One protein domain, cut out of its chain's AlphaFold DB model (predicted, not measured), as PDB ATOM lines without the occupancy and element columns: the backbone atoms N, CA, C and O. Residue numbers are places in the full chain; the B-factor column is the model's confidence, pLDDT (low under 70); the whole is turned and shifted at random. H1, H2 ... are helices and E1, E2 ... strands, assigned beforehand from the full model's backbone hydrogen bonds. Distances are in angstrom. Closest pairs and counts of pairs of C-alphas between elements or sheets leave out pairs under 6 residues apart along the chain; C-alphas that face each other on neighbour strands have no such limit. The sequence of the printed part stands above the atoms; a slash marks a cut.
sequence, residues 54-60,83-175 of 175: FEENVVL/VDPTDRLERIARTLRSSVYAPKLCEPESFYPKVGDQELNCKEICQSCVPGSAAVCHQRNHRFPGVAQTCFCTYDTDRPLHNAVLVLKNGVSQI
ATOM      1  N   PHE A  54     177.898 154.450 259.168       80.88
ATOM      2  CA  PHE A  54     177.940 155.884 259.427       80.88
ATOM      3  C   PHE A  54     177.054 156.177 260.635       80.88
ATOM      4  O   PHE A  54     175.839 156.356 260.506       80.88
ATOM      5  N   GLU A  55     177.668 156.178 261.818       71.31
ATOM      6  CA  GLU A  55     176.993 156.426 263.097       71.31
ATOM      7  C   GLU A  55     176.280 157.785 263.116       71.31
ATOM      8  O   GLU A  55     175.195 157.911 263.681       71.31
ATOM      9  N   GLU A  56     176.834 158.785 262.429       70.19
ATOM     10  CA  GLU A  56     176.284 160.137 262.340       70.19
ATOM     11  C   GLU A  56     174.917 160.220 261.639       70.19
ATOM     12  O   GLU A  56     174.191 161.196 261.824       70.19
ATOM     13  N   ASN A  57     174.550 159.203 260.852       65.19
ATOM     14  CA  ASN A  57     173.301 159.170 260.087       65.19
ATOM     15  C   ASN A  57     172.167 158.430 260.825       65.19
ATOM     16  O   ASN A  57     171.067 158.277 260.287       65.19
ATOM     17  N   VAL A  58     172.419 157.936 262.040       63.31
ATOM     18  CA  VAL A  58     171.423 157.227 262.851       63.31
ATOM     19  C   VAL A  58     170.426 158.227 263.448       63.31
ATOM     20  O   VAL A  58     170.807 159.175 264.130       63.31
ATOM     21  N   VAL A  59     169.125 158.004 263.231       55.56
ATOM     22  CA  VAL A  59     168.050 158.835 263.802       55.56
ATOM     23  C   VAL A  59     167.458 158.132 265.029       55.56
ATOM     24  O   VAL A  59     166.947 157.021 264.918       55.56
ATOM     25  N   LEU A  60     167.519 158.776 266.200       48.25
ATOM     26  CA  LEU A  60     166.949 158.263 267.457       48.25
ATOM     27  C   LEU A  60     165.411 158.381 267.469       48.25
ATOM     28  O   LEU A  60     164.865 159.422 267.103       48.25
ATOM     29  N   VAL A  83     157.294 160.206 261.084       47.09
ATOM     30  CA  VAL A  83     156.892 159.740 259.751       47.09
ATOM     31  C   VAL A  83     156.546 158.255 259.834       47.09
ATOM     32  O   VAL A  83     157.399 157.451 260.217       47.09
ATOM     33  N   ASP A  84     155.309 157.915 259.470       54.62
ATOM     34  CA  ASP A  84     154.819 156.541 259.319       54.62
ATOM     35  C   ASP A  84     155.789 155.705 258.447       54.62
ATOM     36  O   ASP A  84     156.214 156.183 257.389       54.62
ATOM     37  N   PRO A  85     156.189 154.481 258.853       55.91
ATOM     38  CA  PRO A  85     157.172 153.682 258.117       55.91
ATOM     39  C   PRO A  85     156.791 153.420 256.655       55.91
ATOM     40  O   PRO A  85     157.667 153.388 255.788       55.91
ATOM     41  N   THR A  86     155.497 153.266 256.366       61.09
ATOM     42  CA  THR A  86     154.994 153.058 255.002       61.09
ATOM     43  C   THR A  86     155.130 154.326 254.160       61.09
ATOM     44  O   THR A  86     155.650 154.264 253.045       61.09
ATOM     45  N   ASP A  87     154.768 155.483 254.714       68.12
ATOM     46  CA  ASP A  87     154.950 156.788 254.070       68.12
ATOM     47  C   ASP A  87     156.440 157.094 253.818       68.12
ATOM     48  O   ASP A  87     156.826 157.525 252.730       68.12
ATOM     49  N   ARG A  88     157.331 156.766 254.766       69.81
ATOM     50  CA  ARG A  88     158.787 156.926 254.588       69.81
ATOM     51  C   ARG A  88     159.314 156.125 253.398       69.81
ATOM     52  O   ARG A  88     160.055 156.665 252.574       69.81
ATOM     53  N   LEU A  89     158.940 154.849 253.305       67.12
ATOM     54  CA  LEU A  89     159.339 153.981 252.195       67.12
ATOM     55  C   LEU A  89     158.816 154.511 250.857       67.12
ATOM     56  O   LEU A  89     159.555 154.531 249.871       67.12
ATOM     57  N   GLU A  90     157.573 154.991 250.825       73.38
ATOM     58  CA  GLU A  90     156.984 155.560 249.616       73.38
ATOM     59  C   GLU A  90     157.695 156.849 249.182       73.38
ATOM     60  O   GLU A  90     157.993 157.020 247.996       73.38
ATOM     61  N   ARG A  91     158.040 157.735 250.128       77.44
ATOM     62  CA  ARG A  91     158.818 158.951 249.848       77.44
ATOM     63  C   ARG A  91     160.206 158.623 249.318       77.44
ATOM     64  O   ARG A  91     160.590 159.179 248.296       77.44
ATOM     65  N   ILE A  92     160.923 157.683 249.937       78.75
ATOM     66  CA  ILE A  92     162.240 157.232 249.455       78.75
ATOM     67  C   ILE A  92     162.130 156.676 248.034       78.75
ATOM     68  O   ILE A  92     162.893 157.075 247.151       78.75
ATOM     69  N   ALA A  93     161.147 155.806 247.782       76.19
ATOM     70  CA  ALA A  93     160.907 155.255 246.453       76.19
ATOM     71  C   ALA A  93     160.598 156.360 245.430       76.19
ATOM     72  O   ALA A  93     161.123 156.335 244.317       76.19
ATOM     73  N   ARG A  94     159.782 157.352 245.803       80.56
ATOM     74  CA  ARG A  94     159.446 158.505 244.959       80.56
ATOM     75  C   ARG A  94     160.681 159.349 244.644       80.56
ATOM     76  O   ARG A  94     160.960 159.566 243.467       80.56
ATOM     77  N   THR A  95     161.449 159.742 245.661       80.81
ATOM     78  CA  THR A  95     162.696 160.508 245.527       80.81
ATOM     79  C   THR A  95     163.662 159.803 244.580       80.81
ATOM     80  O   THR A  95     164.118 160.389 243.595       80.81
ATOM     81  N   LEU A  96     163.912 158.512 244.806       79.75
ATOM     82  CA  LEU A  96     164.823 157.720 243.985       79.75
ATOM     83  C   LEU A  96     164.331 157.574 242.539       79.75
ATOM     84  O   LEU A  96     165.132 157.755 241.619       79.75
ATOM     85  N   ARG A  97     163.032 157.328 242.319       78.56
ATOM     86  CA  ARG A  97     162.422 157.234 240.977       78.56
ATOM     87  C   ARG A  97     162.435 158.559 240.213       78.56
ATOM     88  O   ARG A  97     162.525 158.540 238.991       78.56
ATOM     89  N   SER A  98     162.362 159.694 240.906       74.50
ATOM     90  CA  SER A  98     162.472 161.027 240.290       74.50
ATOM     91  C   SER A  98     163.913 161.495 240.062       74.50
ATOM     92  O   SER A  98     164.138 162.515 239.415       74.50
ATOM     93  N   SER A  99     164.898 160.771 240.597       76.69
ATOM     94  CA  SER A  99     166.305 161.159 240.550       76.69
ATOM     95  C   SER A  99     167.047 160.558 239.353       76.69
ATOM     96  O   SER A  99     166.614 159.588 238.730       76.69
ATOM     97  N   VAL A 100     168.261 161.057 239.108       74.94
ATOM     98  CA  VAL A 100     169.216 160.476 238.144       74.94
ATOM     99  C   VAL A 100     169.600 159.017 238.446       74.94
ATOM    100  O   VAL A 100     170.204 158.353 237.603       74.94
ATOM    101  N   TYR A 101     169.257 158.505 239.635       71.69
ATOM    102  CA  TYR A 101     169.530 157.133 240.062       71.69
ATOM    103  C   TYR A 101     168.445 156.135 239.644       71.69
ATOM    104  O   TYR A 101     168.724 154.940 239.649       71.69
ATOM    105  N   ALA A 102     167.256 156.588 239.227       74.75
ATOM    106  CA  ALA A 102     166.125 155.736 238.843       74.75
ATOM    107  C   ALA A 102     166.467 154.564 237.896       74.75
ATOM    108  O   ALA A 102     166.108 153.432 238.218       74.75
ATOM    109  N   PRO A 103     167.215 154.752 236.784       75.31
ATOM    110  CA  PRO A 103     167.545 153.650 235.870       75.31
ATOM    111  C   PRO A 103     168.554 152.644 236.448       75.31
ATOM    112  O   PRO A 103     168.882 151.649 235.807       75.31
ATOM    113  N   LYS A 104     169.100 152.927 237.632       82.19
ATOM    114  CA  LYS A 104     170.115 152.129 238.318       82.19
ATOM    115  C   LYS A 104     169.581 151.474 239.585       82.19
ATOM    116  O   LYS A 104     170.354 150.840 240.294       82.19
ATOM    117  N   LEU A 105     168.300 151.621 239.903       84.81
ATOM    118  CA  LEU A 105     167.714 150.955 241.060       84.81
ATOM    119  C   LEU A 105     167.499 149.468 240.766       84.81
ATOM    120  O   LEU A 105     167.234 149.070 239.633       84.81
ATOM    121  N   CYS A 106     167.628 148.654 241.804       85.38
ATOM    122  CA  CYS A 106     167.266 147.243 241.805       85.38
ATOM    123  C   CYS A 106     166.306 146.949 242.949       85.38
ATOM    124  O   CYS A 106     166.216 147.723 243.898       85.38
ATOM    125  N   GLU A 107     165.629 145.807 242.860       86.19
ATOM    126  CA  GLU A 107     164.808 145.301 243.955       86.19
ATOM    127  C   GLU A 107     165.717 144.825 245.105       86.19
ATOM    128  O   GLU A 107     166.562 143.947 244.882       86.19
ATOM    129  N   PRO A 108     165.593 145.392 246.321       87.44
ATOM    130  CA  PRO A 108     166.390 144.989 247.482       87.44
ATOM    131  C   PRO A 108     166.252 143.504 247.841       87.44
ATOM    132  O   PRO A 108     167.227 142.888 248.264       87.44
ATOM    133  N   GLU A 109     165.078 142.913 247.622       87.62
ATOM    134  CA  GLU A 109     164.794 141.491 247.844       87.62
ATOM    135  C   GLU A 109     165.533 140.573 246.858       87.62
ATOM    136  O   GLU A 109     165.713 139.393 247.127       87.62
ATOM    137  N   SER A 110     165.970 141.105 245.712       85.00
ATOM    138  CA  SER A 110     166.670 140.339 244.670       85.00
ATOM    139  C   SER A 110     168.195 140.466 244.744       85.00
ATOM    140  O   SER A 110     168.898 139.838 243.950       85.00
ATOM    141  N   PHE A 111     168.727 141.291 245.651       87.06
ATOM    142  CA  PHE A 111     170.165 141.486 245.812       87.06
ATOM    143  C   PHE A 111     170.683 140.815 247.083       87.06
ATOM    144  O   PHE A 111     170.367 141.245 248.189       87.06
ATOM    145  N   TYR A 112     171.546 139.818 246.890       86.06
ATOM    146  CA  TYR A 112     172.211 139.046 247.938       86.06
ATOM    147  C   TYR A 112     173.699 139.422 247.980       86.06
ATOM    148  O   TYR A 112     174.504 138.857 247.229       86.06
ATOM    149  N   PRO A 113     174.086 140.441 248.767       81.31
ATOM    150  CA  PRO A 113     175.486 140.818 248.899       81.31
ATOM    151  C   PRO A 113     176.289 139.674 249.525       81.31
ATOM    152  O   PRO A 113     175.910 139.119 250.552       81.31
ATOM    153  N   LYS A 114     177.443 139.346 248.932       78.62
ATOM    154  CA  LYS A 114     178.341 138.314 249.469       78.62
ATOM    155  C   LYS A 114     179.058 138.824 250.721       78.62
ATOM    156  O   LYS A 114     180.078 139.512 250.613       78.62
ATOM    157  N   VAL A 115     178.527 138.499 251.900       70.38
ATOM    158  CA  VAL A 115     179.114 138.869 253.195       70.38
ATOM    159  C   VAL A 115     179.225 137.641 254.090       70.38
ATOM    160  O   VAL A 115     178.282 137.258 254.777       70.38
ATOM    161  N   GLY A 116     180.401 137.013 254.067       69.00
ATOM    162  CA  GLY A 116     180.608 135.718 254.715       69.00
ATOM    163  C   GLY A 116     179.792 134.610 254.042       69.00
ATOM    164  O   GLY A 116     179.557 134.664 252.837       69.00
ATOM    165  N   ASP A 117     179.354 133.635 254.838       68.12
ATOM    166  CA  ASP A 117     178.616 132.447 254.377       68.12
ATOM    167  C   ASP A 117     177.086 132.607 254.476       68.12
ATOM    168  O   ASP A 117     176.341 131.634 254.390       68.12
ATOM    169  N   GLN A 118     176.604 133.826 254.726       67.88
ATOM    170  CA  GLN A 118     175.188 134.117 254.950       67.88
ATOM    171  C   GLN A 118     174.496 134.524 253.647       67.88
ATOM    172  O   GLN A 118     174.934 135.458 252.974       67.88
ATOM    173  N   GLU A 119     173.376 133.876 253.327       78.12
ATOM    174  CA  GLU A 119     172.509 134.241 252.202       78.12
ATOM    175  C   GLU A 119     171.367 135.149 252.673       78.12
ATOM    176  O   GLU A 119     170.215 134.733 252.743       78.12
ATOM    177  N   LEU A 120     171.692 136.399 253.015       81.94
ATOM    178  CA  LEU A 120     170.687 137.420 253.327       81.94
ATOM    179  C   LEU A 120     170.565 138.424 252.187       81.94
ATOM    180  O   LEU A 120     171.570 138.897 251.646       81.94
ATOM    181  N   ASN A 121     169.331 138.776 251.835       88.50
ATOM    182  CA  ASN A 121     169.092 139.849 250.876       88.50
ATOM    183  C   ASN A 121     169.255 141.233 251.534       88.50
ATOM    184  O   ASN A 121     169.269 141.388 252.756       88.50
ATOM    185  N   CYS A 122     169.376 142.279 250.713       88.88
ATOM    186  CA  CYS A 122     169.580 143.649 251.191       88.88
ATOM    187  C   CYS A 122     168.486 144.113 252.169       88.88
ATOM    188  O   CYS A 122     168.775 144.826 253.130       88.88
ATOM    189  N   LYS A 123     167.235 143.686 251.959       88.00
ATOM    190  CA  LYS A 123     166.119 144.036 252.843       88.00
ATOM    191  C   LYS A 123     166.262 143.407 254.222       88.00
ATOM    192  O   LYS A 123     166.143 144.118 255.215       88.00
ATOM    193  N   GLU A 124     166.558 142.115 254.281       85.56
ATOM    194  CA  GLU A 124     166.781 141.380 255.529       85.56
ATOM    195  C   GLU A 124     167.964 141.951 256.309       85.56
ATOM    196  O   GLU A 124     167.875 142.122 257.523       85.56
ATOM    197  N   ILE A 125     169.044 142.321 255.614       85.94
ATOM    198  CA  ILE A 125     170.214 142.956 256.232       85.94
ATOM    199  C   ILE A 125     169.830 144.290 256.870       85.94
ATOM    200  O   ILE A 125     170.157 144.523 258.032       85.94
ATOM    201  N   CYS A 126     169.120 145.163 256.151       85.44
ATOM    202  CA  CYS A 126     168.706 146.444 256.719       85.44
ATOM    203  C   CYS A 126     167.723 146.262 257.878       85.44
ATOM    204  O   CYS A 126     167.874 146.920 258.898       85.44
ATOM    205  N   GLN A 127     166.767 145.335 257.774       81.62
ATOM    206  CA  GLN A 127     165.825 145.048 258.860       81.62
ATOM    207  C   GLN A 127     166.517 144.492 260.110       81.62
ATOM    208  O   GLN A 127     166.133 144.850 261.221       81.62
ATOM    209  N   SER A 128     167.540 143.655 259.928       76.75
ATOM    210  CA  SER A 128     168.253 143.005 261.029       76.75
ATOM    211  C   SER A 128     169.288 143.924 261.676       76.75
ATOM    212  O   SER A 128     169.397 143.968 262.897       76.75
ATOM    213  N   CYS A 129     170.055 144.661 260.868       78.81
ATOM    214  CA  CYS A 129     171.223 145.408 261.339       78.81
ATOM    215  C   CYS A 129     170.963 146.902 261.536       78.81
ATOM    216  O   CYS A 129     171.709 147.556 262.258       78.81
ATOM    217  N   VAL A 130     169.928 147.452 260.894       81.06
ATOM    218  CA  VAL A 130     169.551 148.870 260.982       81.06
ATOM    219  C   VAL A 130     168.014 148.980 261.063       81.06
ATOM    220  O   VAL A 130     167.359 149.423 260.111       81.06
ATOM    221  N   PRO A 131     167.396 148.526 262.166       75.44
ATOM    222  CA  PRO A 131     165.945 148.378 262.263       75.44
ATOM    223  C   PRO A 131     165.202 149.701 262.031       75.44
ATOM    224  O   PRO A 131     165.567 150.744 262.559       75.44
ATOM    225  N   GLY A 132     164.134 149.663 261.229       73.88
ATOM    226  CA  GLY A 132     163.346 150.850 260.859       73.88
ATOM    227  C   GLY A 132     163.920 151.676 259.700       73.88
ATOM    228  O   GLY A 132     163.307 152.672 259.297       73.88
ATOM    229  N   SER A 133     165.078 151.285 259.160       79.69
ATOM    230  CA  SER A 133     165.627 151.870 257.936       79.69
ATOM    231  C   SER A 133     164.966 151.293 256.684       79.69
ATOM    232  O   SER A 133     164.437 150.179 256.673       79.69
ATOM    233  N   ALA A 134     165.006 152.063 255.603       85.25
ATOM    234  CA  ALA A 134     164.649 151.602 254.276       85.25
ATOM    235  C   ALA A 134     165.852 150.945 253.600       85.25
ATOM    236  O   ALA A 134     166.954 151.498 253.613       85.25
ATOM    237  N   ALA A 135     165.610 149.807 252.953       88.88
ATOM    238  CA  ALA A 135     166.590 149.140 252.112       88.88
ATOM    239  C   ALA A 135     166.520 149.678 250.681       88.88
ATOM    240  O   ALA A 135     165.456 149.700 250.063       88.88
ATOM    241  N   VAL A 136     167.663 150.081 250.137       90.75
ATOM    242  CA  VAL A 136     167.788 150.572 248.766       90.75
ATOM    243  C   VAL A 136     168.905 149.814 248.066       90.75
ATOM    244  O   VAL A 136     170.048 149.804 248.518       90.75
ATOM    245  N   CYS A 137     168.591 149.208 246.925       89.31
ATOM    246  CA  CYS A 137     169.578 148.576 246.060       89.31
ATOM    247  C   CYS A 137     169.883 149.493 244.874       89.31
ATOM    248  O   CYS A 137     168.982 149.933 244.156       89.31
ATOM    249  N   HIS A 138     171.168 149.770 244.649       88.69
ATOM    250  CA  HIS A 138     171.630 150.567 243.515       88.69
ATOM    251  C   HIS A 138     172.755 149.862 242.750       88.69
ATOM    252  O   HIS A 138     173.760 149.422 243.312       88.69
ATOM    253  N   GLN A 139     172.603 149.802 241.430       84.81
ATOM    254  CA  GLN A 139     173.528 149.223 240.467       84.81
ATOM    255  C   GLN A 139     174.398 150.322 239.854       84.81
ATOM    256  O   GLN A 139     173.938 151.148 239.068       84.81
ATOM    257  N   ARG A 140     175.702 150.327 240.135       73.81
ATOM    258  CA  ARG A 140     176.613 151.342 239.573       73.81
ATOM    259  C   ARG A 140     176.629 151.324 238.038       73.81
ATOM    260  O   ARG A 140     176.794 152.382 237.419       73.81
ATOM    261  N   ASN A 141     176.435 150.147 237.438       68.44
ATOM    262  CA  ASN A 141     176.413 149.939 235.995       68.44
ATOM    263  C   ASN A 141     175.361 148.889 235.588       68.44
ATOM    264  O   ASN A 141     175.482 147.725 235.958       68.44
ATOM    265  N   HIS A 142     174.381 149.290 234.773       65.94
ATOM    266  CA  HIS A 142     173.331 148.402 234.256       65.94
ATOM    267  C   HIS A 142     173.859 147.350 233.261       65.94
ATOM    268  O   HIS A 142     173.240 146.309 233.077       65.94
ATOM    269  N   ARG A 143     175.028 147.577 232.637       61.41
ATOM    270  CA  ARG A 143     175.619 146.614 231.686       61.41
ATOM    271  C   ARG A 143     176.120 145.320 232.339       61.41
ATOM    272  O   ARG A 143     176.364 144.361 231.617       61.41
ATOM    273  N   PHE A 144     176.287 145.286 233.664       59.09
ATOM    274  CA  PHE A 144     176.804 144.123 234.397       59.09
ATOM    275  C   PHE A 144     175.945 143.838 235.641       59.09
ATOM    276  O   PHE A 144     176.358 144.168 236.762       59.09
ATOM    277  N   PRO A 145     174.739 143.259 235.470       56.41
ATOM    278  CA  PRO A 145     173.904 142.857 236.599       56.41
ATOM    279  C   PRO A 145     174.678 141.888 237.511       56.41
ATOM    280  O   PRO A 145     175.365 140.986 237.039       56.41
ATOM    281  N   GLY A 146     174.621 142.118 238.827       55.28
ATOM    282  CA  GLY A 146     175.263 141.282 239.854       55.28
ATOM    283  C   GLY A 146     176.697 141.661 240.265       55.28
ATOM    284  O   GLY A 146     177.115 141.301 241.362       55.28
ATOM    285  N   VAL A 147     177.449 142.433 239.466       58.72
ATOM    286  CA  VAL A 147     178.891 142.682 239.733       58.72
ATOM    287  C   VAL A 147     179.165 144.021 240.435       58.72
ATOM    288  O   VAL A 147     180.182 144.182 241.100       58.72
ATOM    289  N   ALA A 148     178.253 144.992 240.337       72.00
ATOM    290  CA  ALA A 148     178.447 146.332 240.905       72.00
ATOM    291  C   ALA A 148     177.190 146.868 241.605       72.00
ATOM    292  O   ALA A 148     176.794 148.021 241.405       72.00
ATOM    293  N   GLN A 149     176.539 146.007 242.385       85.69
ATOM    294  CA  GLN A 149     175.383 146.363 243.204       85.69
ATOM    295  C   GLN A 149     175.837 146.800 244.598       85.69
ATOM    296  O   GLN A 149     176.870 146.361 245.113       85.69
ATOM    297  N   THR A 150     175.106 147.731 245.193       89.31
ATOM    298  CA  THR A 150     175.361 148.236 246.540       89.31
ATOM    299  C   THR A 150     174.031 148.359 247.265       89.31
ATOM    300  O   THR A 150     173.068 148.884 246.707       89.31
ATOM    301  N   CYS A 151     173.995 147.832 248.482       91.38
ATOM    302  CA  CYS A 151     172.875 147.910 249.401       91.38
ATOM    303  C   CYS A 151     173.083 149.122 250.310       91.38
ATOM    304  O   CYS A 151     174.180 149.323 250.831       91.38
ATOM    305  N   PHE A 152     172.043 149.926 250.476       92.06
ATOM    306  CA  PHE A 152     172.026 151.100 251.335       92.06
ATOM    307  C   PHE A 152     170.879 150.951 252.328       92.06
ATOM    308  O   PHE A 152     169.747 150.706 251.915       92.06
ATOM    309  N   CYS A 153     171.160 151.135 253.614       89.94
ATOM    310  CA  CYS A 153     170.146 151.234 254.658       89.94
ATOM    311  C   CYS A 153     170.076 152.687 255.118       89.94
ATOM    312  O   CYS A 153     171.089 153.240 255.549       89.94
ATOM    313  N   THR A 154     168.919 153.332 255.002       87.81
ATOM    314  CA  THR A 154     168.784 154.771 255.273       87.81
ATOM    315  C   THR A 154     167.472 155.121 255.962       87.81
ATOM    316  O   THR A 154     166.449 154.472 255.748       87.81
ATOM    317  N   TYR A 155     167.503 156.169 256.779       82.31
ATOM    318  CA  TYR A 155     166.306 156.816 257.320       82.31
ATOM    319  C   TYR A 155     165.916 158.075 256.530       82.31
ATOM    320  O   TYR A 155     164.815 158.591 256.718       82.31
ATOM    321  N   ASP A 156     166.802 158.567 255.661       82.06
ATOM    322  CA  ASP A 156     166.667 159.847 254.969       82.06
ATOM    323  C   ASP A 156     165.795 159.705 253.711       82.06
ATOM    324  O   ASP A 156     166.064 158.882 252.831       82.06
ATOM    325  N   THR A 157     164.738 160.514 253.620       81.75
ATOM    326  CA  THR A 157     163.796 160.511 252.492       81.75
ATOM    327  C   THR A 157     164.238 161.364 251.308       81.75
ATOM    328  O   THR A 157     163.783 161.130 250.186       81.75
ATOM    329  N   ASP A 158     165.117 162.333 251.540       81.38
ATOM    330  CA  ASP A 158     165.485 163.373 250.582       81.38
ATOM    331  C   ASP A 158     166.772 163.003 249.841       81.38
ATOM    332  O   ASP A 158     166.897 163.192 248.628       81.38
ATOM    333  N   ARG A 159     167.747 162.440 250.564       80.00
ATOM    334  CA  ARG A 159     169.040 161.989 250.032       80.00
ATOM    335  C   ARG A 159     169.394 160.569 250.505       80.00
ATOM    336  O   ARG A 159     170.490 160.359 251.031       80.00
ATOM    337  N   PRO A 160     168.543 159.564 250.217       84.50
ATOM    338  CA  PRO A 160     168.649 158.200 250.755       84.50
ATOM    339  C   PRO A 160     169.990 157.495 250.489       84.50
ATOM    340  O   PRO A 160     170.460 156.720 251.314       84.50
ATOM    341  N   LEU A 161     170.637 157.755 249.345       86.06
ATOM    342  CA  LEU A 161     171.930 157.136 249.013       86.06
ATOM    343  C   LEU A 161     173.135 157.841 249.651       86.06
ATOM    344  O   LEU A 161     174.162 157.202 249.862       86.06
ATOM    345  N   HIS A 162     173.042 159.150 249.900       85.12
ATOM    346  CA  HIS A 162     174.161 159.934 250.442       85.12
ATOM    347  C   HIS A 162     174.192 159.875 251.967       85.12
ATOM    348  O   HIS A 162     175.266 159.782 252.546       85.12
ATOM    349  N   ASN A 163     173.012 159.876 252.589       84.25
ATOM    350  CA  ASN A 163     172.830 159.850 254.037       84.25
ATOM    351  C   ASN A 163     172.408 158.444 254.499       84.25
ATOM    352  O   ASN A 163     171.522 158.265 255.336       84.25
ATOM    353  N   ALA A 164     172.983 157.413 253.878       87.00
ATOM    354  CA  ALA A 164     172.783 156.041 254.314       87.00
ATOM    355  C   ALA A 164     173.573 155.780 255.602       87.00
ATOM    356  O   ALA A 164     174.706 156.232 255.761       87.00
ATOM    357  N   VAL A 165     172.968 155.025 256.512       86.81
ATOM    358  CA  VAL A 165     173.570 154.575 257.771       86.81
ATOM    359  C   VAL A 165     174.486 153.386 257.527       86.81
ATOM    360  O   VAL A 165     175.569 153.306 258.088       86.81
ATOM    361  N   LEU A 166     174.068 152.469 256.656       87.69
ATOM    362  CA  LEU A 166     174.874 151.329 256.244       87.69
ATOM    363  C   LEU A 166     174.982 151.317 254.727       87.69
ATOM    364  O   LEU A 166     173.975 151.388 254.023       87.69
ATOM    365  N   VAL A 167     176.207 151.189 254.233       90.94
ATOM    366  CA  VAL A 167     176.511 150.985 252.820       90.94
ATOM    367  C   VAL A 167     177.265 149.678 252.682       90.94
ATOM    368  O   VAL A 167     178.360 149.525 253.212       90.94
ATOM    369  N   LEU A 168     176.694 148.743 251.932       89.50
ATOM    370  CA  LEU A 168     177.254 147.421 251.725       89.50
ATOM    371  C   LEU A 168     177.439 147.155 250.234       89.50
ATOM    372  O   LEU A 168     176.484 146.983 249.474       89.50
ATOM    373  N   LYS A 169     178.694 147.134 249.797       87.31
ATOM    374  CA  LYS A 169     179.054 146.859 248.403       87.31
ATOM    375  C   LYS A 169     179.076 145.352 248.176       87.31
ATOM    376  O   LYS A 169     179.526 144.610 249.045       87.31
ATOM    377  N   ASN A 170     178.641 144.888 247.004       79.38
ATOM    378  CA  ASN A 170     178.900 143.496 246.657       79.38
ATOM    379  C   ASN A 170     180.418 143.304 246.547       79.38
ATOM    380  O   ASN A 170     181.072 144.005 245.769       79.38
ATOM    381  N   GLY A 171     180.978 142.395 247.343       62.09
ATOM    382  CA  GLY A 171     182.387 142.054 247.242       62.09
ATOM    383  C   GLY A 171     182.653 141.470 245.863       62.09
ATOM    384  O   GLY A 171     182.109 140.422 245.517       62.09
ATOM    385  N   VAL A 172     183.493 142.126 245.063       48.09
ATOM    386  CA  VAL A 172     184.123 141.431 243.941       48.09
ATOM    387  C   VAL A 172     185.009 140.384 244.601       48.09
ATOM    388  O   VAL A 172     185.982 140.742 245.262       48.09
ATOM    389  N   SER A 173     184.615 139.114 244.512       38.00
ATOM    390  CA  SER A 173     185.460 137.997 244.926       38.00
ATOM    391  C   SER A 173     186.797 138.186 244.217       38.00
ATOM    392  O   SER A 173     186.855 138.067 242.994       38.00
ATOM    393  N   GLN A 174     187.838 138.574 244.951       32.91
ATOM    394  CA  GLN A 174     189.193 138.486 244.429       32.91
ATOM    395  C   GLN A 174     189.481 136.987 244.347       32.91
ATOM    396  O   GLN A 174     189.622 136.331 245.377       32.91
ATOM    397  N   ILE A 175     189.388 136.453 243.129       33.09
ATOM    398  CA  ILE A 175     189.969 135.163 242.753       33.09
ATOM    399  C   ILE A 175     191.467 135.399 242.577       33.09
ATOM    400  O   ILE A 175     191.806 136.437 241.960       33.09
TER     401      ILE A 175
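This is residues 54 to 60 and 83 to 175 of the 175 residues of the protein "Hypothetical protein" of Bursaphelenchus okinawaensis (UniProt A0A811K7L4). A small antiparallel sheet of three strands has the short helix H2 packed slantwise over one face, while the longer helix H1 only grazes the sheet, mainly near edge strand E1. A long stretch without a named element, residues 99 to 121, joins the two helices, and its residues 105 to 106 pair briefly with E1. The printed part has 100 residues with two named helices and three named strands, in the order H1 H2 E1 E2 E3; the sheet's order is E1 - E2 - E3. The class is mixed, helices and strands, with under half of the residues in named elements. The whole is compact, with a radius of gyration of the C-alphas of 13.1 A, and elongated, spanning 44 by 27 by 22 A.

Go along the printed part to H1, residues 85 to 98, and then to H2, residues 122 to 129; the two are apart. In both, every O i to N i+4 pair is within hydrogen-bond range. Next come E1, residues 134 to 139, E2, residues 149 to 154, and E3, residues 164 to 169, a meander, each strand the antiparallel neighbour of the one before. H1 only grazes this sheet with its residues 85 to 96; its closest C-alphas to E1 are those of Leu 89 and Ala 134, 6.2 A apart. H2 is on the sheet at a height over the sheet of 8.4 A, over E2 and only just over E1, where 3 of its C-alphas fall. It runs slantwise to the strands, at 38 degrees to E2 on the local plane. Look at Cys 126 and Cys 153, the closest C-alphas of H2 and E2, 5.4 A apart. In the hairpin of E1 and E2, find N 136 and O 152 within hydrogen-bond range at 2.8 A. In the hairpin of E2 and E3, find N 151 and O 168 at 2.8 A.

Find C-alpha 85 at (157.172, 153.682, 258.117); from there H1 runs 20.0 A to C-alpha 98. H2 begins at C-alpha 122, at (169.580, 143.649, 251.191), and measures 10.4 A. E1 measures 16.6 A, E2 16.1 A and E3 12.6 A, the last ending at C-alpha 169, at (179.054, 146.859, 248.403).

The two C-alphas farthest apart are those of Val 83 and Ile 175, the chain's last residue, at 44.6 A. Residues 61 to 82 are not printed, and C-alphas 60 and 83 are 12.8 A apart across the cut. The link from H1 to H2 is long, with 23 residues. The mean pLDDT of the printed part is 75.9; residues 57 to 60, 83 to 89, 116 to 118, 141 to 147 and 171 to 175 are under 70.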